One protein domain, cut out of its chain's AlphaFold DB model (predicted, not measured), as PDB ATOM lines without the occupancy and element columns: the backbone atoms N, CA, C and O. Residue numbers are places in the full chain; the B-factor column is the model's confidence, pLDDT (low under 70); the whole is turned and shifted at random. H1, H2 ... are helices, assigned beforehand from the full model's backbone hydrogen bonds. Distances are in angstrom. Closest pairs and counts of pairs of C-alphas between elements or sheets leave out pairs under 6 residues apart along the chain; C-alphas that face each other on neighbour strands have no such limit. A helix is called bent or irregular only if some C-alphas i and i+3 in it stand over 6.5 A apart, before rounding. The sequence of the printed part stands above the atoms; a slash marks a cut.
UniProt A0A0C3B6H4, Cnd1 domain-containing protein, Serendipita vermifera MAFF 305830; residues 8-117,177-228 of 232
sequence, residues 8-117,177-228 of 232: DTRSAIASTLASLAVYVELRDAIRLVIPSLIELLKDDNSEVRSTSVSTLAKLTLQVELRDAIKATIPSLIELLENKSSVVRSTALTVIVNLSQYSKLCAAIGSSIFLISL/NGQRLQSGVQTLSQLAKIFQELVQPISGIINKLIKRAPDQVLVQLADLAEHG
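This is residues 8 to 117 and 177 to 228 of the 232 residues of the protein "Cnd1 domain-containing protein" of Serendipita vermifera MAFF 305830 (UniProt A0A0C3B6H4). Helices wound in stacked turns make a slab of two rows: H1, H3 and H6 stand side by side in one row, and H2, then H4 with H5, then H7 make the other. The long helix H8 crosses the H1 end of this slab, its residues 200 to 205 stick out, and H9 makes a corner at its tip. 162 residues are printed, with nine named helices, H1 to H9 in order, and no named strand, so the class is all helix. The whole is loose, with a radius of gyration of the C-alphas of 18.8 A, and flat, spanning 56 by 53 by 25 A.

Start with H1, residues 8 to 20. H2, residues 24 to 42, was assigned as one helix by its hydrogen bonds but is bent, C-alphas 32 and 35 being 7.1 A apart; its arms are H2a, residues 24 to 32, and H2b, residues 35 to 42, at a steep tilt of 58 degrees. H2a is irregular, with C-alphas 25 and 28 7.0 A apart. Look next at H3, residues 46 to 61: it touches H1 at a shallow tilt of 10 degrees, the same way, closest at the C-alphas of Ser 11 and Val 48, 4.9 A. H2b and H3 form a helical hairpin, closest at the C-alphas of Leu 41 and Arg 49, 4.8 A. H4, residues 63 to 71, is only just irregular, with C-alphas 64 and 67 6.9 A apart; it touches H2a at a shallow tilt of 4 degrees, closest at the C-alphas of Arg 31 and Ala 68, 5.7 A. H5, residues 73 to 81, and H6, residues 85 to 99, form a helical hairpin, closest at the C-alphas of Leu 80 and Arg 88, 4.6 A. H6 touches H3 at a shallow tilt of 14 degrees, closest at the C-alphas of Val 53 and Val 94, 6.0 A. H7, residues 102 to 116, touches H5 with residues 107 to 112 alone, closest at the C-alphas of Pro 74 and Ser 111, 6.5 A. Past the cut, H8, residues 177 to 210, touches H1 with residues 183 to 191 alone at a steep tilt of 59 degrees, closest at the C-alphas of Ile 13 and Thr 187, 5.8 A. H9, residues 214 to 226, is close to H8 but not clearly touching, closest at the C-alphas of Ile 210 and Val 217, 6.6 A. Every O i to N i+4 pair is within hydrogen-bond range in H1, H6 and H9; the counts are 3 of 4 in H2b, 11 of 12 in H3, 3 of 5 in H4 and H5, 10 of 11 in H7, 27 of 30 in H8, and 2 of 5 in H2a, where 5 of 6 O i to N i+3 pairs are within range.

Find C-alpha 8 at (-30.440, -46.605, 26.607), where H1 begins. H3 is 23.5 A long, H6 20.8 A and H7 21.1 A. From C-alpha 177 at (-22.398, -42.130, 35.839), H8 runs 48.9 A. H9 ends at C-alpha 226, (-46.807, -5.806, 12.804).

The two C-alphas farthest apart, those of Ser 85 and Asp 215, are 56.3 A apart. Residues 118 to 176 are cut out, with 53.9 A from C-alpha 117 to C-alpha 177. The links printed whole are tight. The mean pLDDT of the printed part is 75.6, and residues 114 to 117 and 177 to 228 are under 70.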
ATOM      1  N   ASP A   8     -30.466 -47.641  25.570       76.12
ATOM      2  CA  ASP A   8     -30.440 -46.605  26.607       76.12
ATOM      3  C   ASP A   8     -30.629 -45.213  25.996       76.12
ATOM      4  O   ASP A   8     -31.376 -44.388  26.519       76.12
ATOM      5  N   THR A   9     -30.003 -44.967  24.845       76.56
ATOM      6  CA  THR A   9     -30.132 -43.723  24.083       76.56
ATOM      7  C   THR A   9     -31.537 -43.578  23.505       76.56
ATOM      8  O   THR A   9     -32.128 -42.505  23.607       76.56
ATOM      9  N   ARG A  10     -32.131 -44.654  22.968       82.00
ATOM     10  CA  ARG A  10     -33.513 -44.630  22.453       82.00
ATOM     11  C   ARG A  10     -34.518 -44.271  23.552       82.00
ATOM     12  O   ARG A  10     -35.352 -43.384  23.354       82.00
ATOM     13  N   SER A  11     -34.404 -44.902  24.722       75.69
ATOM     14  CA  SER A  11     -35.235 -44.593  25.896       75.69
ATOM     15  C   SER A  11     -35.003 -43.172  26.416       75.69
ATOM     16  O   SER A  11     -35.962 -42.465  26.739       75.69
ATOM     17  N   ALA A  12     -33.746 -42.720  26.474       75.31
ATOM     18  CA  ALA A  12     -33.412 -41.366  26.903       75.31
ATOM     19  C   ALA A  12     -34.038 -40.318  25.974       75.31
ATOM     20  O   ALA A  12     -34.737 -39.430  26.456       75.31
ATOM     21  N   ILE A  13     -33.882 -40.471  24.655       76.94
ATOM     22  CA  ILE A  13     -34.472 -39.555  23.674       76.94
ATOM     23  C   ILE A  13     -35.999 -39.517  23.819       76.94
ATOM     24  O   ILE A  13     -36.568 -38.431  23.921       76.94
ATOM     25  N   ALA A  14     -36.670 -40.673  23.881       83.94
ATOM     26  CA  ALA A  14     -38.124 -40.723  24.056       83.94
ATOM     27  C   ALA A  14     -38.574 -40.007  25.345       83.94
ATOM     28  O   ALA A  14     -39.485 -39.177  25.313       83.94
ATOM     29  N   SER A  15     -37.876 -40.237  26.461       80.88
ATOM     30  CA  SER A  15     -38.159 -39.557  27.731       80.88
ATOM     31  C   SER A  15     -37.962 -38.043  27.643       80.88
ATOM     32  O   SER A  15     -38.806 -37.282  28.117       80.88
ATOM     33  N   THR A  16     -36.878 -37.592  27.007       78.44
ATOM     34  CA  THR A  16     -36.592 -36.168  26.809       78.44
ATOM     35  C   THR A  16     -37.659 -35.499  25.946       78.44
ATOM     36  O   THR A  16     -38.093 -34.399  26.280       78.44
ATOM     37  N   LEU A  17     -38.158 -36.162  24.896       82.75
ATOM     38  CA  LEU A  17     -39.257 -35.637  24.075       82.75
ATOM     39  C   LEU A  17     -40.518 -35.367  24.910       82.75
ATOM     40  O   LEU A  17     -41.148 -34.326  24.737       82.75
ATOM     41  N   ALA A  18     -40.861 -36.251  25.854       85.06
ATOM     42  CA  ALA A  18     -41.977 -36.006  26.768       85.06
ATOM     43  C   ALA A  18     -41.740 -34.778  27.660       85.06
ATOM     44  O   ALA A  18     -42.657 -33.981  27.857       85.06
ATOM     45  N   SER A  19     -40.526 -34.618  28.196       81.00
ATOM     46  CA  SER A  19     -40.169 -33.471  29.036       81.00
ATOM     47  C   SER A  19     -40.183 -32.148  28.272       81.00
ATOM     48  O   SER A  19     -40.534 -31.128  28.849       81.00
ATOM     49  N   LEU A  20     -39.832 -32.157  26.985       78.19
ATOM     50  CA  LEU A  20     -39.779 -30.949  26.158       78.19
ATOM     51  C   LEU A  20     -41.136 -30.520  25.601       78.19
ATOM     52  O   LEU A  20     -41.294 -29.372  25.201       78.19
ATOM     53  N   ALA A  21     -42.134 -31.402  25.615       83.12
ATOM     54  CA  ALA A  21     -43.468 -31.114  25.091       83.12
ATOM     55  C   ALA A  21     -44.226 -30.009  25.853       83.12
ATOM     56  O   ALA A  21     -45.250 -29.518  25.368       83.12
ATOM     57  N   VAL A  22     -43.731 -29.617  27.033       81.56
ATOM     58  CA  VAL A  22     -44.249 -28.483  27.814       81.56
ATOM     59  C   VAL A  22     -43.904 -27.127  27.190       81.56
ATOM     60  O   VAL A  22     -44.622 -26.165  27.435       81.56
ATOM     61  N   TYR A  23     -42.847 -27.054  26.376       77.62
ATOM     62  CA  TYR A  23     -42.432 -25.835  25.681       77.62
ATOM     63  C   TYR A  23     -43.139 -25.756  24.331       77.62
ATOM     64  O   TYR A  23     -42.949 -26.625  23.475       77.62
ATOM     65  N   VAL A  24     -43.972 -24.732  24.147       79.56
ATOM     66  CA  VAL A  24     -44.840 -24.581  22.969       79.56
ATOM     67  C   VAL A  24     -44.020 -24.524  21.681       79.56
ATOM     68  O   VAL A  24     -44.373 -25.165  20.695       79.56
ATOM     69  N   GLU A  25     -42.878 -23.847  21.725       82.56
ATOM     70  CA  GLU A  25     -41.948 -23.626  20.616       82.56
ATOM     71  C   GLU A  25     -41.330 -24.930  20.096       82.56
ATOM     72  O   GLU A  25     -40.928 -25.021  18.937       82.56
ATOM     73  N   LEU A  26     -41.263 -25.964  20.939       77.69
ATOM     74  CA  LEU A  26     -40.701 -27.265  20.575       77.69
ATOM     75  C   LEU A  26     -41.765 -28.246  20.077       77.69
ATOM     76  O   LEU A  26     -41.423 -29.308  19.551       77.69
ATOM     77  N   ARG A  27     -43.055 -27.915  20.218       83.25
ATOM     78  CA  ARG A  27     -44.149 -28.837  19.892       83.25
ATOM     79  C   ARG A  27     -44.181 -29.187  18.414       83.25
ATOM     80  O   ARG A  27     -44.368 -30.359  18.110       83.25
ATOM     81  N   ASP A  28     -43.930 -28.248  17.508       84.44
ATOM     82  CA  ASP A  28     -43.952 -28.533  16.064       84.44
ATOM     83  C   ASP A  28     -42.895 -29.555  15.649       84.44
ATOM     84  O   ASP A  28     -43.181 -30.485  14.896       84.44
ATOM     85  N   ALA A  29     -41.695 -29.468  16.215       80.56
ATOM     86  CA  ALA A  29     -40.677 -30.482  15.986       80.56
ATOM     87  C   ALA A  29     -41.034 -31.819  16.652       80.56
ATOM     88  O   ALA A  29     -40.815 -32.882  16.069       80.56
ATOM     89  N   ILE A  30     -41.635 -31.786  17.848       85.88
ATOM     90  CA  ILE A  30     -42.110 -32.997  18.527       85.88
ATOM     91  C   ILE A  30     -43.189 -33.698  17.690       85.88
ATOM     92  O   ILE A  30     -43.157 -34.922  17.570       85.88
ATOM     93  N   ARG A  31     -44.099 -32.957  17.039       89.69
ATOM     94  CA  ARG A  31     -45.121 -33.535  16.140       89.69
ATOM     95  C   ARG A  31     -44.498 -34.419  15.068       89.69
ATOM     96  O   ARG A  31     -45.032 -35.484  14.771       89.69
ATOM     97  N   LEU A  32     -43.364 -33.994  14.521       86.50
ATOM     98  CA  LEU A  32     -42.696 -34.663  13.409       86.50
ATOM     99  C   LEU A  32     -42.009 -35.972  13.830       86.50
ATOM    100  O   LEU A  32     -41.814 -36.855  12.996       86.50
ATOM    101  N   VAL A  33     -41.704 -36.148  15.120       86.19
ATOM    102  CA  VAL A  33     -41.092 -37.382  15.644       86.19
ATOM    103  C   VAL A  33     -42.087 -38.364  16.261       86.19
ATOM    104  O   VAL A  33     -41.714 -39.510  16.513       86.19
ATOM    105  N   ILE A  34     -43.358 -37.987  16.448       92.38
ATOM    106  CA  ILE A  34     -44.403 -38.884  16.979       92.38
ATOM    107  C   ILE A  34     -44.500 -40.215  16.206       92.38
ATOM    108  O   ILE A  34     -44.523 -41.254  16.866       92.38
ATOM    109  N   PRO A  35     -44.458 -40.261  14.858       91.81
ATOM    110  CA  PRO A  35     -44.447 -41.535  14.131       91.81
ATOM    111  C   PRO A  35     -43.256 -42.432  14.496       91.81
ATOM    112  O   PRO A  35     -43.392 -43.650  14.573       91.81
ATOM    113  N   SER A  36     -42.095 -41.845  14.804       89.12
ATOM    114  CA  SER A  36     -40.925 -42.619  15.236       89.12
ATOM    115  C   SER A  36     -41.119 -43.239  16.625       89.12
ATOM    116  O   SER A  36     -40.567 -44.301  16.889       89.12
ATOM    117  N   LEU A  37     -41.928 -42.637  17.503       92.12
ATOM    118  CA  LEU A  37     -42.299 -43.250  18.785       92.12
ATOM    119  C   LEU A  37     -43.195 -44.483  18.581       92.12
ATOM    120  O   LEU A  37     -43.032 -45.476  19.289       92.12
ATOM    121  N   ILE A  38     -44.082 -44.464  17.581       94.50
ATOM    122  CA  ILE A  38     -44.895 -45.635  17.203       94.50
ATOM    123  C   ILE A  38     -44.000 -46.789  16.745       94.50
ATOM    124  O   ILE A  38     -44.216 -47.935  17.134       94.50
ATOM    125  N   GLU A  39     -42.937 -46.490  15.997       91.94
ATOM    126  CA  GLU A  39     -41.943 -47.495  15.610       91.94
ATOM    127  C   GLU A  39     -41.234 -48.120  16.820       91.94
ATOM    128  O   GLU A  39     -41.013 -49.331  16.835       91.94
ATOM    129  N   LEU A  40     -40.951 -47.341  17.872       93.62
ATOM    130  CA  LEU A  40     -40.346 -47.851  19.112       93.62
ATOM    131  C   LEU A  40     -41.263 -48.800  19.905       93.62
ATOM    132  O   LEU A  40     -40.790 -49.497  20.799       93.62
ATOM    133  N   LEU A  41     -42.555 -48.903  19.577       95.50
ATOM    134  CA  LEU A  41     -43.437 -49.928  20.158       95.50
ATOM    135  C   LEU A  41     -43.093 -51.341  19.660       95.50
ATOM    136  O   LEU A  41     -43.472 -52.328  20.292       95.50
ATOM    137  N   LYS A  42     -42.357 -51.433  18.545       95.19
ATOM    138  CA  LYS A  42     -41.825 -52.674  17.968       95.19
ATOM    139  C   LYS A  42     -40.397 -52.986  18.424       95.19
ATOM    140  O   LYS A  42     -39.825 -53.956  17.944       95.19
ATOM    141  N   ASP A  43     -39.809 -52.161  19.291       93.88
ATOM    142  CA  ASP A  43     -38.423 -52.330  19.730       93.88
ATOM    143  C   ASP A  43     -38.234 -53.654  20.481       93.88
ATOM    144  O   ASP A  43     -39.105 -54.053  21.255       93.88
ATOM    145  N   ASP A  44     -37.099 -54.325  20.295       91.06
ATOM    146  CA  ASP A  44     -36.801 -55.587  20.984       91.06
ATOM    147  C   ASP A  44     -36.596 -55.379  22.494       91.06
ATOM    148  O   ASP A  44     -36.941 -56.246  23.308       91.06
ATOM    149  N   ASN A  45     -36.121 -54.198  22.903       91.00
ATOM    150  CA  ASN A  45     -35.905 -53.854  24.299       91.00
ATOM    151  C   ASN A  45     -37.217 -53.412  24.981       91.00
ATOM    152  O   ASN A  45     -37.902 -52.481  24.553       91.00
ATOM    153  N   SER A  46     -37.566 -54.069  26.092       91.31
ATOM    154  CA  SER A  46     -38.798 -53.796  26.843       91.31
ATOM    155  C   SER A  46     -38.855 -52.415  27.486       91.31
ATOM    156  O   SER A  46     -39.938 -51.842  27.587       91.31
ATOM    157  N   GLU A  47     -37.715 -51.882  27.924       90.31
ATOM    158  CA  GLU A  47     -37.625 -50.545  28.509       90.31
ATOM    159  C   GLU A  47     -37.898 -49.475  27.452       90.31
ATOM    160  O   GLU A  47     -38.658 -48.544  27.714       90.31
ATOM    161  N   VAL A  48     -37.380 -49.653  26.233       90.88
ATOM    162  CA  VAL A  48     -37.654 -48.748  25.105       90.88
ATOM    163  C   VAL A  48     -39.145 -48.745  24.770       90.88
ATOM    164  O   VAL A  48     -39.752 -47.674  24.684       90.88
ATOM    165  N   ARG A  49     -39.771 -49.927  24.670       95.00
ATOM    166  CA  ARG A  49     -41.223 -50.036  24.443       95.00
ATOM    167  C   ARG A  49     -42.023 -49.339  25.544       95.00
ATOM    168  O   ARG A  49     -42.881 -48.514  25.247       95.00
ATOM    169  N   SER A  50     -41.725 -49.635  26.812       91.81
ATOM    170  CA  SER A  50     -42.412 -49.039  27.968       91.81
ATOM    171  C   SER A  50     -42.262 -47.515  28.000       91.81
ATOM    172  O   SER A  50     -43.237 -46.785  28.204       91.81
ATOM    173  N   THR A  51     -41.056 -47.026  27.711       90.75
ATOM    174  CA  THR A  51     -40.760 -45.597  27.641       90.75
ATOM    175  C   THR A  51     -41.530 -44.929  26.508       90.75
ATOM    176  O   THR A  51     -42.103 -43.862  26.718       90.75
ATOM    177  N   SER A  52     -41.615 -45.560  25.334       94.81
ATOM    178  CA  SER A  52     -42.409 -45.040  24.217       94.81
ATOM    179  C   SER A  52     -43.900 -44.954  24.567       94.81
ATOM    180  O   SER A  52     -44.517 -43.906  24.372       94.81
ATOM    181  N   VAL A  53     -44.469 -45.993  25.196       96.00
ATOM    182  CA  VAL A  53     -45.861 -45.976  25.690       96.00
ATOM    183  C   VAL A  53     -46.092 -44.808  26.655       96.00
ATOM    184  O   VAL A  53     -47.045 -44.045  26.489       96.00
ATOM    185  N   SER A  54     -45.213 -44.642  27.650       94.31
ATOM    186  CA  SER A  54     -45.309 -43.545  28.625       94.31
ATOM    187  C   SER A  54     -45.183 -42.175  27.958       94.31
ATOM    188  O   SER A  54     -45.923 -41.245  28.282       94.31
ATOM    189  N   THR A  55     -44.273 -42.056  26.991       93.94
ATOM    190  CA  THR A  55     -44.037 -40.829  26.224       93.94
ATOM    191  C   THR A  55     -45.285 -40.451  25.437       93.94
ATOM    192  O   THR A  55     -45.786 -39.346  25.612       93.94
ATOM    193  N   LEU A  56     -45.860 -41.368  24.653       96.31
ATOM    194  CA  LEU A  56     -47.089 -41.125  23.885       96.31
ATOM    195  C   LEU A  56     -48.263 -40.702  24.783       96.31
ATOM    196  O   LEU A  56     -48.993 -39.764  24.449       96.31
ATOM    197  N   ALA A  57     -48.417 -41.330  25.953       93.75
ATOM    198  CA  ALA A  57     -49.439 -40.940  26.924       93.75
ATOM    199  C   ALA A  57     -49.240 -39.495  27.420       93.75
ATOM    200  O   ALA A  57     -50.190 -38.714  27.443       93.75
ATOM    201  N   LYS A  58     -48.000 -39.107  27.750       92.75
ATOM    202  CA  LYS A  58     -47.661 -37.737  28.175       92.75
ATOM    203  C   LYS A  58     -47.855 -36.715  27.056       92.75
ATOM    204  O   LYS A  58     -48.402 -35.645  27.308       92.75
ATOM    205  N   LEU A  59     -47.458 -37.037  25.824       93.81
ATOM    206  CA  LEU A  59     -47.652 -36.152  24.670       93.81
ATOM    207  C   LEU A  59     -49.140 -35.900  24.396       93.81
ATOM    208  O   LEU A  59     -49.509 -34.798  24.003       93.81
ATOM    209  N   THR A  60     -50.009 -36.875  24.677       93.25
ATOM    210  CA  THR A  60     -51.468 -36.735  24.516       93.25
ATOM    211  C   THR A  60     -52.081 -35.691  25.456       93.25
ATOM    212  O   THR A  60     -53.130 -35.112  25.150       93.25
ATOM    213  N   LEU A  61     -51.423 -35.389  26.581       90.81
ATOM    214  CA  LEU A  61     -51.857 -34.319  27.483       90.81
ATOM    215  C   LEU A  61     -51.764 -32.940  26.816       90.81
ATOM    216  O   LEU A  61     -52.583 -32.076  27.118       90.81
ATOM    217  N   GLN A  62     -50.845 -32.765  25.863       91.69
ATOM    218  CA  GLN A  62     -50.692 -31.530  25.095       91.69
ATOM    219  C   GLN A  62     -51.722 -31.503  23.961       91.69
ATOM    220  O   GLN A  62     -51.671 -32.321  23.039       91.69
ATOM    221  N   VAL A  63     -52.685 -30.580  24.029       89.56
ATOM    222  CA  VAL A  63     -53.833 -30.525  23.105       89.56
ATOM    223  C   VAL A  63     -53.381 -30.372  21.651       89.56
ATOM    224  O   VAL A  63     -53.946 -30.999  20.760       89.56
ATOM    225  N   GLU A  64     -52.323 -29.608  21.433       90.12
ATOM    226  CA  GLU A  64     -51.741 -29.268  20.140       90.12
ATOM    227  C   GLU A  64     -51.069 -30.475  19.476       90.12
ATOM    228  O   GLU A  64     -51.011 -30.557  18.254       90.12
ATOM    229  N   LEU A  65     -50.611 -31.457  20.261       92.25
ATOM    230  CA  LEU A  65     -50.006 -32.683  19.737       92.25
ATOM    231  C   LEU A  65     -51.046 -33.760  19.402       92.25
ATOM    232  O   LEU A  65     -50.730 -34.710  18.683       92.25
ATOM    233  N   ARG A  66     -52.293 -33.627  19.876       92.38
ATOM    234  CA  ARG A  66     -53.325 -34.667  19.723       92.38
ATOM    235  C   ARG A  66     -53.651 -34.981  18.274       92.38
ATOM    236  O   ARG A  66     -53.911 -36.140  17.981       92.38
ATOM    237  N   ASP A  67     -53.604 -34.005  17.370       92.31
ATOM    238  CA  ASP A  67     -53.864 -34.263  15.948       92.31
ATOM    239  C   ASP A  67     -52.746 -35.088  15.303       92.31
ATOM    240  O   ASP A  67     -53.019 -35.981  14.502       92.31
ATOM    241  N   ALA A  68     -51.491 -34.852  15.697       93.19
ATOM    242  CA  ALA A  68     -50.367 -35.663  15.237       93.19
ATOM    243  C   ALA A  68     -50.458 -37.096  15.786       93.19
ATOM    244  O   ALA A  68     -50.241 -38.053  15.051       93.19
ATOM    245  N   ILE A  69     -50.870 -37.262  17.048       95.06
ATOM    246  CA  ILE A  69     -51.131 -38.585  17.638       95.06
ATOM    247  C   ILE A  69     -52.308 -39.262  16.931       95.06
ATOM    248  O   ILE A  69     -52.214 -40.427  16.554       95.06
ATOM    249  N   LYS A  70     -53.393 -38.528  16.670       93.81
ATOM    250  CA  LYS A  70     -54.564 -39.024  15.939       93.81
ATOM    251  C   LYS A  70     -54.180 -39.560  14.560       93.81
ATOM    252  O   LYS A  70     -54.675 -40.614  14.171       93.81
ATOM    253  N   ALA A  71     -53.272 -38.886  13.857       93.12
ATOM    254  CA  ALA A  71     -52.781 -39.328  12.553       93.12
ATOM    255  C   ALA A  71     -52.052 -40.688  12.600       93.12
ATOM    256  O   ALA A  71     -51.985 -41.370  11.584       93.12
ATOM    257  N   THR A  72     -51.554 -41.114  13.765       94.25
ATOM    258  CA  THR A  72     -50.889 -42.420  13.939       94.25
ATOM    259  C   THR A  72     -51.817 -43.576  14.317       94.25
ATOM    260  O   THR A  72     -51.374 -44.723  14.356       94.25
ATOM    261  N   ILE A  73     -53.103 -43.311  14.578       92.88
ATOM    262  CA  ILE A  73     -54.075 -44.341  14.979       92.88
ATOM    263  C   ILE A  73     -54.152 -45.511  13.981       92.88
ATOM    264  O   ILE A  73     -54.143 -46.650  14.447       92.88
ATOM    265  N   PRO A  74     -54.171 -45.299  12.648       91.06
ATOM    266  CA  PRO A  74     -54.177 -46.413  11.700       91.06
ATOM    267  C   PRO A  74     -52.967 -47.341  11.871       91.06
ATOM    268  O   PRO A  74     -53.135 -48.554  11.951       91.06
ATOM    269  N   SER A  75     -51.767 -46.778  12.035       92.38
ATOM    270  CA  SER A  75     -50.547 -47.556  12.285       92.38
ATOM    271  C   SER A  75     -50.601 -48.301  13.621       92.38
ATOM    272  O   SER A  75     -50.159 -49.440  13.704       92.38
ATOM    273  N   LEU A  76     -51.172 -47.702  14.673       93.25
ATOM    274  CA  LEU A  76     -51.379 -48.389  15.954       93.25
ATOM    275  C   LEU A  76     -52.331 -49.584  15.829       93.25
ATOM    276  O   LEU A  76     -52.106 -50.601  16.480       93.25
ATOM    277  N   ILE A  77     -53.375 -49.468  15.006       88.06
ATOM    278  CA  ILE A  77     -54.313 -50.567  14.762       88.06
ATOM    279  C   ILE A  77     -53.642 -51.677  13.950       88.06
ATOM    280  O   ILE A  77     -53.788 -52.840  14.305       88.06
ATOM    281  N   GLU A  78     -52.834 -51.341  12.944       90.50
ATOM    282  CA  GLU A  78     -52.035 -52.322  12.195       90.50
ATOM    283  C   GLU A  78     -51.109 -53.135  13.122       90.50
ATOM    284  O   GLU A  78     -50.961 -54.350  12.974       90.50
ATOM    285  N   LEU A  79     -50.537 -52.506  14.159       91.88
ATOM    286  CA  LEU A  79     -49.716 -53.214  15.149       91.88
ATOM    287  C   LEU A  79     -50.490 -54.272  15.957       91.88
ATOM    288  O   LEU A  79     -49.852 -55.152  16.541       91.88
ATOM    289  N   LEU A  80     -51.827 -54.242  15.982       88.19
ATOM    290  CA  LEU A  80     -52.644 -55.295  16.600       88.19
ATOM    291  C   LEU A  80     -52.636 -56.604  15.800       88.19
ATOM    292  O   LEU A  80     -52.937 -57.655  16.364       88.19
ATOM    293  N   GLU A  81     -52.231 -56.573  14.531       88.69
ATOM    294  CA  GLU A  81     -52.062 -57.761  13.685       88.69
ATOM    295  C   GLU A  81     -50.610 -58.266  13.664       88.69
ATOM    296  O   GLU A  81     -50.270 -59.230  12.974       88.69
ATOM    297  N   ASN A  82     -49.724 -57.647  14.451       92.81
ATOM    298  CA  ASN A  82     -48.320 -58.028  14.483       92.81
ATOM    299  C   ASN A  82     -48.122 -59.477  14.973       92.81
ATOM    300  O   ASN A  82     -48.750 -59.932  15.931       92.81
ATOM    301  N   LYS A  83     -47.171 -60.195  14.362       92.31
ATOM    302  CA  LYS A  83     -46.837 -61.584  14.730       92.31
ATOM    303  C   LYS A  83     -46.378 -61.725  16.187       92.31
ATOM    304  O   LYS A  83     -46.602 -62.763  16.805       92.31
ATOM    305  N   SER A  84     -45.740 -60.696  16.745       93.62
ATOM    306  CA  SER A  84     -45.291 -60.681  18.136       93.62
ATOM    307  C   SER A  84     -46.437 -60.313  19.078       93.62
ATOM    308  O   SER A  84     -46.958 -59.198  19.046       93.62
ATOM    309  N   SER A  85     -46.800 -61.226  19.984       89.75
ATOM    310  CA  SER A  85     -47.800 -60.968  21.033       89.75
ATOM    311  C   SER A  85     -47.433 -59.781  21.927       89.75
ATOM    312  O   SER A  85     -48.323 -59.064  22.377       89.75
ATOM    313  N   VAL A  86     -46.136 -59.545  22.139       92.44
ATOM    314  CA  VAL A  86     -45.617 -58.428  22.938       92.44
ATOM    315  C   VAL A  86     -45.837 -57.087  22.237       92.44
ATOM    316  O   VAL A  86     -46.199 -56.105  22.882       92.44
ATOM    317  N   VAL A  87     -45.651 -57.032  20.918       93.12
ATOM    318  CA  VAL A  87     -45.936 -55.819  20.137       93.12
ATOM    319  C   VAL A  87     -47.436 -55.538  20.145       93.12
ATOM    320  O   VAL A  87     -47.838 -54.411  20.427       93.12
ATOM    321  N   ARG A  88     -48.267 -56.571  19.940       90.94
ATOM    322  CA  ARG A  88     -49.731 -56.438  19.996       90.94
ATOM    323  C   ARG A  88     -50.216 -55.909  21.345       90.94
ATOM    324  O   ARG A  88     -51.020 -54.984  21.383       90.94
ATOM    325  N   SER A  89     -49.718 -56.457  22.457       84.75
ATOM    326  CA  SER A  89     -50.109 -56.000  23.798       84.75
ATOM    327  C   SER A  89     -49.629 -54.576  24.098       84.75
ATOM    328  O   SER A  89     -50.353 -53.794  24.719       84.75
ATOM    329  N   THR A  90     -48.443 -54.207  23.610       92.44
ATOM    330  CA  THR A  90     -47.908 -52.841  23.711       92.44
ATOM    331  C   THR A  90     -48.788 -51.854  22.934       92.44
ATOM    332  O   THR A  90     -49.201 -50.837  23.492       92.44
ATOM    333  N   ALA A  91     -49.144 -52.169  21.686       90.69
ATOM    334  CA  ALA A  91     -50.035 -51.347  20.869       90.69
ATOM    335  C   ALA A  91     -51.428 -51.205  21.501       90.69
ATOM    336  O   ALA A  91     -51.942 -50.091  21.610       90.69
ATOM    337  N   LEU A  92     -51.998 -52.301  22.010       87.75
ATOM    338  CA  LEU A  92     -53.273 -52.276  22.730       87.75
ATOM    339  C   LEU A  92     -53.215 -51.364  23.963       87.75
ATOM    340  O   LEU A  92     -54.145 -50.600  24.201       87.75
ATOM    341  N   THR A  93     -52.108 -51.391  24.713       91.19
ATOM    342  CA  THR A  93     -51.904 -50.505  25.872       91.19
ATOM    343  C   THR A  93     -51.935 -49.034  25.456       91.19
ATOM    344  O   THR A  93     -52.592 -48.223  26.109       91.19
ATOM    345  N   VAL A  94     -51.280 -48.677  24.345       93.81
ATOM    346  CA  VAL A  94     -51.348 -47.309  23.806       93.81
ATOM    347  C   VAL A  94     -52.780 -46.958  23.413       93.81
ATOM    348  O   VAL A  94     -53.270 -45.915  23.828       93.81
ATOM    349  N   ILE A  95     -53.482 -47.828  22.682       88.12
ATOM    350  CA  ILE A  95     -54.870 -47.586  22.253       88.12
ATOM    351  C   ILE A  95     -55.794 -47.349  23.455       88.12
ATOM    352  O   ILE A  95     -56.558 -46.387  23.444       88.12
ATOM    353  N   VAL A  96     -55.681 -48.162  24.510       83.38
ATOM    354  CA  VAL A  96     -56.454 -47.997  25.754       83.38
ATOM    355  C   VAL A  96     -56.132 -46.670  26.446       83.38
ATOM    356  O   VAL A  96     -57.035 -45.987  26.928       83.38
ATOM    357  N   ASN A  97     -54.861 -46.257  26.471       89.00
ATOM    358  CA  ASN A  97     -54.479 -44.954  27.016       89.00
ATOM    359  C   ASN A  97     -55.078 -43.806  26.189       89.00
ATOM    360  O   ASN A  97     -55.587 -42.837  26.751       89.00
ATOM    361  N   LEU A  98     -55.061 -43.912  24.857       89.81
ATOM    362  CA  LEU A  98     -55.619 -42.894  23.963       89.81
ATOM    363  C   LEU A  98     -57.155 -42.843  24.011       89.81
ATOM    364  O   LEU A  98     -57.726 -41.759  23.889       89.81
ATOM    365  N   SER A  99     -57.844 -43.967  24.236       83.38
ATOM    366  CA  SER A  99     -59.315 -44.008  24.296       83.38
ATOM    367  C   SER A  99     -59.905 -43.275  25.503       83.38
ATOM    368  O   SER A  99     -61.087 -42.947  25.500       83.38
ATOM    369  N   GLN A 100     -59.089 -42.962  26.515       85.62
ATOM    370  CA  GLN A 100     -59.496 -42.118  27.646       85.62
ATOM    371  C   GLN A 100     -59.777 -40.665  27.219       85.62
ATOM    372  O   GLN A 100     -60.437 -39.919  27.939       85.62
ATOM    373  N   TYR A 101     -59.321 -40.258  26.029       84.00
ATOM    374  CA  TYR A 101     -59.543 -38.925  25.478       84.00
ATOM    375  C   TYR A 101     -60.658 -38.965  24.428       84.00
ATOM    376  O   TYR A 101     -60.499 -39.559  23.363       84.00
ATOM    377  N   SER A 102     -61.774 -38.274  24.684       76.81
ATOM    378  CA  SER A 102     -62.999 -38.337  23.861       76.81
ATOM    379  C   SER A 102     -62.772 -38.131  22.353       76.81
ATOM    380  O   SER A 102     -63.285 -38.899  21.540       76.81
ATOM    381  N   LYS A 103     -61.945 -37.147  21.965       80.69
ATOM    382  CA  LYS A 103     -61.602 -36.868  20.553       80.69
ATOM    383  C   LYS A 103     -60.833 -38.010  19.873       80.69
ATOM    384  O   LYS A 103     -60.986 -38.210  18.670       80.69
ATOM    385  N   LEU A 104     -59.999 -38.732  20.623       82.12
ATOM    386  CA  LEU A 104     -59.216 -39.859  20.108       82.12
ATOM    387  C   LEU A 104     -60.032 -41.152  20.130       82.12
ATOM    388  O   LEU A 104     -59.942 -41.926  19.185       82.12
ATOM    389  N   CYS A 105     -60.894 -41.341  21.132       80.44
ATOM    390  CA  CYS A 105     -61.835 -42.460  21.201       80.44
ATOM    391  C   CYS A 105     -62.707 -42.553  19.939       80.44
ATOM    392  O   CYS A 105     -62.780 -43.610  19.315       80.44
ATOM    393  N   ALA A 106     -63.276 -41.426  19.493       79.88
ATOM    394  CA  ALA A 106     -64.040 -41.375  18.247       79.88
ATOM    395  C   ALA A 106     -63.197 -41.796  17.028       79.88
ATOM    396  O   ALA A 106     -63.650 -42.584  16.206       79.88
ATOM    397  N   ALA A 107     -61.950 -41.321  16.935       81.56
ATOM    398  CA  ALA A 107     -61.050 -41.645  15.829       81.56
ATOM    399  C   ALA A 107     -60.625 -43.125  15.811       81.56
ATOM    400  O   ALA A 107     -60.540 -43.727  14.738       81.56
ATOM    401  N   ILE A 108     -60.394 -43.716  16.988       79.06
ATOM    402  CA  ILE A 108     -60.129 -45.151  17.156       79.06
ATOM    403  C   ILE A 108     -61.351 -45.951  16.694       79.06
ATOM    404  O   ILE A 108     -61.210 -46.838  15.855       79.06
ATOM    405  N   GLY A 109     -62.549 -45.590  17.167       76.06
ATOM    406  CA  GLY A 109     -63.801 -46.232  16.762       76.06
ATOM    407  C   GLY A 109     -64.035 -46.169  15.250       76.06
ATOM    408  O   GLY A 109     -64.312 -47.196  14.635       76.06
ATOM    409  N   SER A 110     -63.841 -44.999  14.632       78.31
ATOM    410  CA  SER A 110     -63.945 -44.842  13.175       78.31
ATOM    411  C   SER A 110     -62.930 -45.699  12.419       78.31
ATOM    412  O   SER A 110     -63.284 -46.323  11.427       78.31
ATOM    413  N   SER A 111     -61.681 -45.760  12.884       76.00
ATOM    414  CA  SER A 111     -60.631 -46.527  12.205       76.00
ATOM    415  C   SER A 111     -60.889 -48.036  12.281       76.00
ATOM    416  O   SER A 111     -60.757 -48.729  11.278       76.00
ATOM    417  N   ILE A 112     -61.343 -48.542  13.436       78.75
ATOM    418  CA  ILE A 112     -61.754 -49.949  13.595       78.75
ATOM    419  C   ILE A 112     -62.962 -50.265  12.707       78.75
ATOM    420  O   ILE A 112     -62.988 -51.304  12.047       78.75
ATOM    421  N   PHE A 113     -63.949 -49.365  12.658       73.12
ATOM    422  CA  PHE A 113     -65.129 -49.530  11.811       73.12
ATOM    423  C   PHE A 113     -64.764 -49.614  10.324       73.12
ATOM    424  O   PHE A 113     -65.272 -50.488   9.632       73.12
ATOM    425  N   LEU A 114     -63.838 -48.772   9.846       66.31
ATOM    426  CA  LEU A 114     -63.367 -48.805   8.456       66.31
ATOM    427  C   LEU A 114     -62.680 -50.123   8.084       66.31
ATOM    428  O   LEU A 114     -62.851 -50.596   6.967       66.31
ATOM    429  N   ILE A 115     -61.939 -50.724   9.015       67.56
ATOM    430  CA  ILE A 115     -61.277 -52.023   8.806       67.56
ATOM    431  C   ILE A 115     -62.286 -53.179   8.887       67.56
ATOM    432  O   ILE A 115     -62.106 -54.214   8.253       67.56
ATOM    433  N   SER A 116     -63.371 -52.994   9.642       60.81
ATOM    434  CA  SER A 116     -64.430 -53.996   9.822       60.81
ATOM    435  C   SER A 116     -65.516 -53.942   8.743       60.81
ATOM    436  O   SER A 116     -66.392 -54.808   8.731       60.81
ATOM    437  N   LEU A 117     -65.501 -52.941   7.853       47.44
ATOM    438  CA  LEU A 117     -66.428 -52.864   6.727       47.44
ATOM    439  C   LEU A 117     -66.085 -53.966   5.710       47.44
ATOM    440  O   LEU A 117     -64.985 -53.959   5.155       47.44
ATOM    441  N   ASN A 177     -21.963 -43.531  35.862       51.91
ATOM    442  CA  ASN A 177     -22.398 -42.130  35.839       51.91
ATOM    443  C   ASN A 177     -21.863 -41.367  34.620       51.91
ATOM    444  O   ASN A 177     -22.577 -40.540  34.059       51.91
ATOM    445  N   GLY A 178     -20.645 -41.679  34.180       56.09
ATOM    446  CA  GLY A 178     -20.065 -41.131  32.959       56.09
ATOM    447  C   GLY A 178     -20.786 -41.592  31.697       56.09
ATOM    448  O   GLY A 178     -21.091 -40.767  30.845       56.09
ATOM    449  N   GLN A 179     -21.175 -42.867  31.638       53.41
ATOM    450  CA  GLN A 179     -22.010 -43.425  30.571       53.41
ATOM    451  C   GLN A 179     -23.362 -42.707  30.482       53.41
ATOM    452  O   GLN A 179     -23.817 -42.357  29.397       53.41
ATOM    453  N   ARG A 180     -23.986 -42.405  31.629       49.84
ATOM    454  CA  ARG A 180     -25.234 -41.625  31.679       49.84
ATOM    455  C   ARG A 180     -25.037 -40.189  31.203       49.84
ATOM    456  O   ARG A 180     -25.886 -39.676  30.481       49.84
ATOM    457  N   LEU A 181     -23.930 -39.549  31.583       51.81
ATOM    458  CA  LEU A 181     -23.601 -38.194  31.143       51.81
ATOM    459  C   LEU A 181     -23.312 -38.144  29.637       51.81
ATOM    460  O   LEU A 181     -23.847 -37.284  28.946       51.81
ATOM    461  N   GLN A 182     -22.527 -39.090  29.118       55.06
ATOM    462  CA  GLN A 182     -22.240 -39.216  27.688       55.06
ATOM    463  C   GLN A 182     -23.505 -39.514  26.886       55.06
ATOM    464  O   GLN A 182     -23.770 -38.830  25.902       55.06
ATOM    465  N   SER A 183     -24.331 -40.455  27.347       51.84
ATOM    466  CA  SER A 183     -25.634 -40.738  26.741       51.84
ATOM    467  C   SER A 183     -26.537 -39.499  26.751       51.84
ATOM    468  O   SER A 183     -27.188 -39.208  25.751       51.84
ATOM    469  N   GLY A 184     -26.515 -38.703  27.826       49.72
ATOM    470  CA  GLY A 184     -27.233 -37.430  27.913       49.72
ATOM    471  C   GLY A 184     -26.744 -36.381  26.910       49.72
ATOM    472  O   GLY A 184     -27.551 -35.799  26.190       49.72
ATOM    473  N   VAL A 185     -25.430 -36.164  26.804       55.38
ATOM    474  CA  VAL A 185     -24.837 -35.225  25.833       55.38
ATOM    475  C   VAL A 185     -25.108 -35.674  24.396       55.38
ATOM    476  O   VAL A 185     -25.485 -34.858  23.558       55.38
ATOM    477  N   GLN A 186     -24.990 -36.972  24.114       54.75
ATOM    478  CA  GLN A 186     -25.299 -37.534  22.801       54.75
ATOM    479  C   GLN A 186     -26.790 -37.410  22.473       54.75
ATOM    480  O   GLN A 186     -27.138 -37.015  21.364       54.75
ATOM    481  N   THR A 187     -27.666 -37.635  23.454       50.56
ATOM    482  CA  THR A 187     -29.115 -37.407  23.341       50.56
ATOM    483  C   THR A 187     -29.419 -35.948  23.009       50.56
ATOM    484  O   THR A 187     -30.188 -35.689  22.088       50.56
ATOM    485  N   LEU A 188     -28.789 -34.987  23.693       46.53
ATOM    486  CA  LEU A 188     -28.967 -33.555  23.423       46.53
ATOM    487  C   LEU A 188     -28.436 -33.151  22.045       46.53
ATOM    488  O   LEU A 188     -29.106 -32.415  21.327       46.53
ATOM    489  N   SER A 189     -27.269 -33.658  21.645       56.78
ATOM    490  CA  SER A 189     -26.710 -33.418  20.311       56.78
ATOM    491  C   SER A 189     -27.604 -33.997  19.217       56.78
ATOM    492  O   SER A 189     -27.804 -33.373  18.177       56.78
ATOM    493  N   GLN A 190     -28.156 -35.188  19.439       59.47
ATOM    494  CA  GLN A 190     -29.009 -35.849  18.464       59.47
ATOM    495  C   GLN A 190     -30.381 -35.192  18.384       59.47
ATOM    496  O   GLN A 190     -30.934 -35.029  17.303       59.47
ATOM    497  N   LEU A 191     -30.902 -34.744  19.519       52.62
ATOM    498  CA  LEU A 191     -32.091 -33.923  19.578       52.62
ATOM    499  C   LEU A 191     -31.875 -32.597  18.831       52.62
ATOM    500  O   LEU A 191     -32.708 -32.228  18.011       52.62
ATOM    501  N   ALA A 192     -30.737 -31.927  19.033       55.38
ATOM    502  CA  ALA A 192     -30.367 -30.733  18.276       55.38
ATOM    503  C   ALA A 192     -30.275 -31.018  16.769       55.38
ATOM    504  O   ALA A 192     -30.752 -30.217  15.972       55.38
ATOM    505  N   LYS A 193     -29.749 -32.183  16.373       64.94
ATOM    506  CA  LYS A 193     -29.713 -32.619  14.972       64.94
ATOM    507  C   LYS A 193     -31.109 -32.873  14.404       64.94
ATOM    508  O   LYS A 193     -31.392 -32.427  13.301       64.94
ATOM    509  N   ILE A 194     -31.996 -33.520  15.160       56.72
ATOM    510  CA  ILE A 194     -33.406 -33.708  14.787       56.72
ATOM    511  C   ILE A 194     -34.074 -32.344  14.595       56.72
ATOM    512  O   ILE A 194     -34.679 -32.109  13.556       56.72
ATOM    513  N   PHE A 195     -33.908 -31.415  15.538       53.91
ATOM    514  CA  PHE A 195     -34.425 -30.054  15.394       53.91
ATOM    515  C   PHE A 195     -33.835 -29.341  14.163       53.91
ATOM    516  O   PHE A 195     -34.582 -28.730  13.407       53.91
ATOM    517  N   GLN A 196     -32.531 -29.465  13.901       56.16
ATOM    518  CA  GLN A 196     -31.869 -28.865  12.734       56.16
ATOM    519  C   GLN A 196     -32.322 -29.471  11.398       56.16
ATOM    520  O   GLN A 196     -32.518 -28.736  10.430       56.16
ATOM    521  N   GLU A 197     -32.535 -30.786  11.325       57.53
ATOM    522  CA  GLU A 197     -33.068 -31.432  10.121       57.53
ATOM    523  C   GLU A 197     -34.546 -31.099   9.883       57.53
ATOM    524  O   GLU A 197     -34.998 -31.139   8.743       57.53
ATOM    525  N   LEU A 198     -35.284 -30.675  10.912       50.28
ATOM    526  CA  LEU A 198     -36.671 -30.209  10.800       50.28
ATOM    527  C   LEU A 198     -36.784 -28.717  10.436       50.28
ATOM    528  O   LEU A 198     -37.801 -28.300   9.878       50.28
ATOM    529  N   VAL A 199     -35.717 -27.930  10.626       49.88
ATOM    530  CA  VAL A 199     -35.602 -26.564  10.073       49.88
ATOM    531  C   VAL A 199     -35.468 -26.588   8.540       49.88
ATOM    532  O   VAL A 199     -35.919 -25.659   7.866       49.88
ATOM    533  N   GLN A 200     -34.928 -27.662   7.950       51.09
ATOM    534  CA  GLN A 200     -34.745 -27.782   6.493       51.09
ATOM    535  C   GLN A 200     -36.061 -27.870   5.687       51.09
ATOM    536  O   GLN A 200     -36.174 -27.170   4.679       51.09
ATOM    537  N   PRO A 201     -37.094 -28.634   6.099       51.00
ATOM    538  CA  PRO A 201     -38.417 -28.605   5.476       51.00
ATOM    539  C   PRO A 201     -39.057 -27.217   5.485       51.00
ATOM    540  O   PRO A 201     -39.590 -26.790   4.463       51.00
ATOM    541  N   ILE A 202     -38.965 -26.493   6.604       47.75
ATOM    542  CA  ILE A 202     -39.549 -25.153   6.751       47.75
ATOM    543  C   ILE A 202     -38.790 -24.160   5.867       47.75
ATOM    544  O   ILE A 202     -39.405 -23.450   5.076       47.75
ATOM    545  N   SER A 203     -37.454 -24.183   5.897       52.59
ATOM    546  CA  SER A 203     -36.610 -23.368   5.015       52.59
ATOM    547  C   SER A 203     -36.836 -23.689   3.531       52.59
ATOM    548  O   SER A 203     -36.895 -22.786   2.698       52.59
ATOM    549  N   GLY A 204     -37.035 -24.964   3.185       51.50
ATOM    550  CA  GLY A 204     -37.309 -25.421   1.823       51.50
ATOM    551  C   GLY A 204     -38.699 -25.032   1.315       51.50
ATOM    552  O   GLY A 204     -38.844 -24.679   0.144       51.50
ATOM    553  N   ILE A 205     -39.714 -25.060   2.181       52.59
ATOM    554  CA  ILE A 205     -41.075 -24.602   1.879       52.59
ATOM    555  C   ILE A 205     -41.096 -23.076   1.738       52.59
ATOM    556  O   ILE A 205     -41.621 -22.585   0.741       52.59
ATOM    557  N   ILE A 206     -40.438 -22.341   2.641       50.62
ATOM    558  CA  ILE A 206     -40.278 -20.881   2.569       50.62
ATOM    559  C   ILE A 206     -39.526 -20.484   1.292       50.62
ATOM    560  O   ILE A 206     -40.013 -19.647   0.541       50.62
ATOM    561  N   ASN A 207     -38.415 -21.142   0.948       51.16
ATOM    562  CA  ASN A 207     -37.688 -20.868  -0.298       51.16
ATOM    563  C   ASN A 207     -38.499 -21.205  -1.558       51.16
ATOM    564  O   ASN A 207     -38.386 -20.509  -2.568       51.16
ATOM    565  N   LYS A 208     -39.320 -22.262  -1.533       53.75
ATOM    566  CA  LYS A 208     -40.224 -22.594  -2.648       53.75
ATOM    567  C   LYS A 208     -41.386 -21.604  -2.769       53.75
ATOM    568  O   LYS A 208     -41.794 -21.320  -3.889       53.75
ATOM    569  N   LEU A 209     -41.892 -21.074  -1.657       44.94
ATOM    570  CA  LEU A 209     -42.947 -20.055  -1.620       44.94
ATOM    571  C   LEU A 209     -42.428 -18.678  -2.051       44.94
ATOM    572  O   LEU A 209     -43.032 -18.064  -2.926       44.94
ATOM    573  N   ILE A 210     -41.257 -18.258  -1.562       52.81
ATOM    574  CA  ILE A 210     -40.562 -17.031  -1.992       52.81
ATOM    575  C   ILE A 210     -40.264 -17.070  -3.498       52.81
ATOM    576  O   ILE A 210     -40.435 -16.071  -4.187       52.81
ATOM    577  N   LYS A 211     -39.884 -18.232  -4.047       54.09
ATOM    578  CA  LYS A 211     -39.680 -18.396  -5.498       54.09
ATOM    579  C   LYS A 211     -40.971 -18.384  -6.325       54.09
ATOM    580  O   LYS A 211     -40.889 -18.184  -7.533       54.09
ATOM    581  N   ARG A 212     -42.134 -18.656  -5.722       48.50
ATOM    582  CA  ARG A 212     -43.410 -18.843  -6.437       48.50
ATOM    583  C   ARG A 212     -44.338 -17.630  -6.349       48.50
ATOM    584  O   ARG A 212     -45.118 -17.430  -7.273       48.50
ATOM    585  N   ALA A 213     -44.255 -16.846  -5.276       49.03
ATOM    586  CA  ALA A 213     -45.038 -15.625  -5.080       49.03
ATOM    587  C   ALA A 213     -44.329 -14.674  -4.085       49.03
ATOM    588  O   ALA A 213     -44.760 -14.566  -2.934       49.03
ATOM    589  N   PRO A 214     -43.226 -14.016  -4.492       55.59
ATOM    590  CA  PRO A 214     -42.397 -13.206  -3.593       55.59
ATOM    591  C   PRO A 214     -43.183 -12.075  -2.915       55.59
ATOM    592  O   PRO A 214     -43.082 -11.905  -1.704       55.59
ATOM    593  N   ASP A 215     -44.040 -11.374  -3.656       46.31
ATOM    594  CA  ASP A 215     -44.716 -10.174  -3.147       46.31
ATOM    595  C   ASP A 215     -45.838 -10.499  -2.150       46.31
ATOM    596  O   ASP A 215     -46.084  -9.751  -1.211       46.31
ATOM    597  N   GLN A 216     -46.491 -11.656  -2.293       51.53
ATOM    598  CA  GLN A 216     -47.617 -12.038  -1.436       51.53
ATOM    599  C   GLN A 216     -47.164 -12.618  -0.089       51.53
ATOM    600  O   GLN A 216     -47.815 -12.400   0.931       51.53
ATOM    601  N   VAL A 217     -46.026 -13.321  -0.073       52.94
ATOM    602  CA  VAL A 217     -45.427 -13.875   1.153       52.94
ATOM    603  C   VAL A 217     -44.754 -12.775   1.977       52.94
ATOM    604  O   VAL A 217     -44.825 -12.807   3.202       52.94
ATOM    605  N   LEU A 218     -44.144 -11.782   1.320       53.12
ATOM    606  CA  LEU A 218     -43.545 -10.632   2.001       53.12
ATOM    607  C   LEU A 218     -44.601  -9.745   2.675       53.12
ATOM    608  O   LEU A 218     -44.374  -9.320   3.803       53.12
ATOM    609  N   VAL A 219     -45.762  -9.536   2.046       57.16
ATOM    610  CA  VAL A 219     -46.883  -8.795   2.657       57.16
ATOM    611  C   VAL A 219     -47.463  -9.552   3.857       57.16
ATOM    612  O   VAL A 219     -47.628  -8.970   4.918       57.16
ATOM    613  N   GLN A 220     -47.672 -10.868   3.749       53.38
ATOM    614  CA  GLN A 220     -48.205 -11.666   4.865       53.38
ATOM    615  C   GLN A 220     -47.231 -11.804   6.045       53.38
ATOM    616  O   GLN A 220     -47.665 -11.886   7.192       53.38
ATOM    617  N   LEU A 221     -45.919 -11.836   5.786       50.50
ATOM    618  CA  LEU A 221     -44.903 -11.823   6.843       50.50
ATOM    619  C   LEU A 221     -44.754 -10.440   7.488       50.50
ATOM    620  O   LEU A 221     -44.491 -10.377   8.687       50.50
ATOM    621  N   ALA A 222     -44.936  -9.358   6.725       55.03
ATOM    622  CA  ALA A 222     -44.961  -7.998   7.256       55.03
ATOM    623  C   ALA A 222     -46.185  -7.773   8.161       55.03
ATOM    624  O   ALA A 222     -46.014  -7.344   9.300       55.03
ATOM    625  N   ASP A 223     -47.378  -8.191   7.724       52.03
ATOM    626  CA  ASP A 223     -48.611  -8.108   8.524       52.03
ATOM    627  C   ASP A 223     -48.520  -8.947   9.816       52.03
ATOM    628  O   ASP A 223     -48.991  -8.539  10.878       52.03
ATOM    629  N   LEU A 224     -47.873 -10.120   9.761       48.25
ATOM    630  CA  LEU A 224     -47.670 -10.978  10.934       48.25
ATOM    631  C   LEU A 224     -46.651 -10.388  11.928       48.25
ATOM    632  O   LEU A 224     -46.784 -10.590  13.135       48.25
ATOM    633  N   ALA A 225     -45.641  -9.665  11.434       51.44
ATOM    634  CA  ALA A 225     -44.655  -8.982  12.267       51.44
ATOM    635  C   ALA A 225     -45.216  -7.703  12.916       51.44
ATOM    636  O   ALA A 225     -44.820  -7.379  14.034       51.44
ATOM    637  N   GLU A 226     -46.155  -7.010  12.262       54.91
ATOM    638  CA  GLU A 226     -46.807  -5.806  12.804       54.91
ATOM    639  C   GLU A 226     -47.913  -6.099  13.832       54.91
ATOM    640  O   GLU A 226     -48.224  -5.238  14.653       54.91
ATOM    641  N   HIS A 227     -48.504  -7.299  13.844       54.25
ATOM    642  CA  HIS A 227     -49.595  -7.650  14.772       54.25
ATOM    643  C   HIS A 227     -49.216  -8.662  15.867       54.25
ATOM    644  O   HIS A 227     -50.064  -9.070  16.657       54.25
ATOM    645  N   GLY A 228     -47.941  -9.049  15.964       44.44
ATOM    646  CA  GLY A 228     -47.450 -10.010  16.959       44.44
ATOM    647  C   GLY A 228     -47.158  -9.451  18.359       44.44
ATOM    648  O   GLY A 228     -46.813 -10.238  19.241       44.44
TER     649      GLY A 228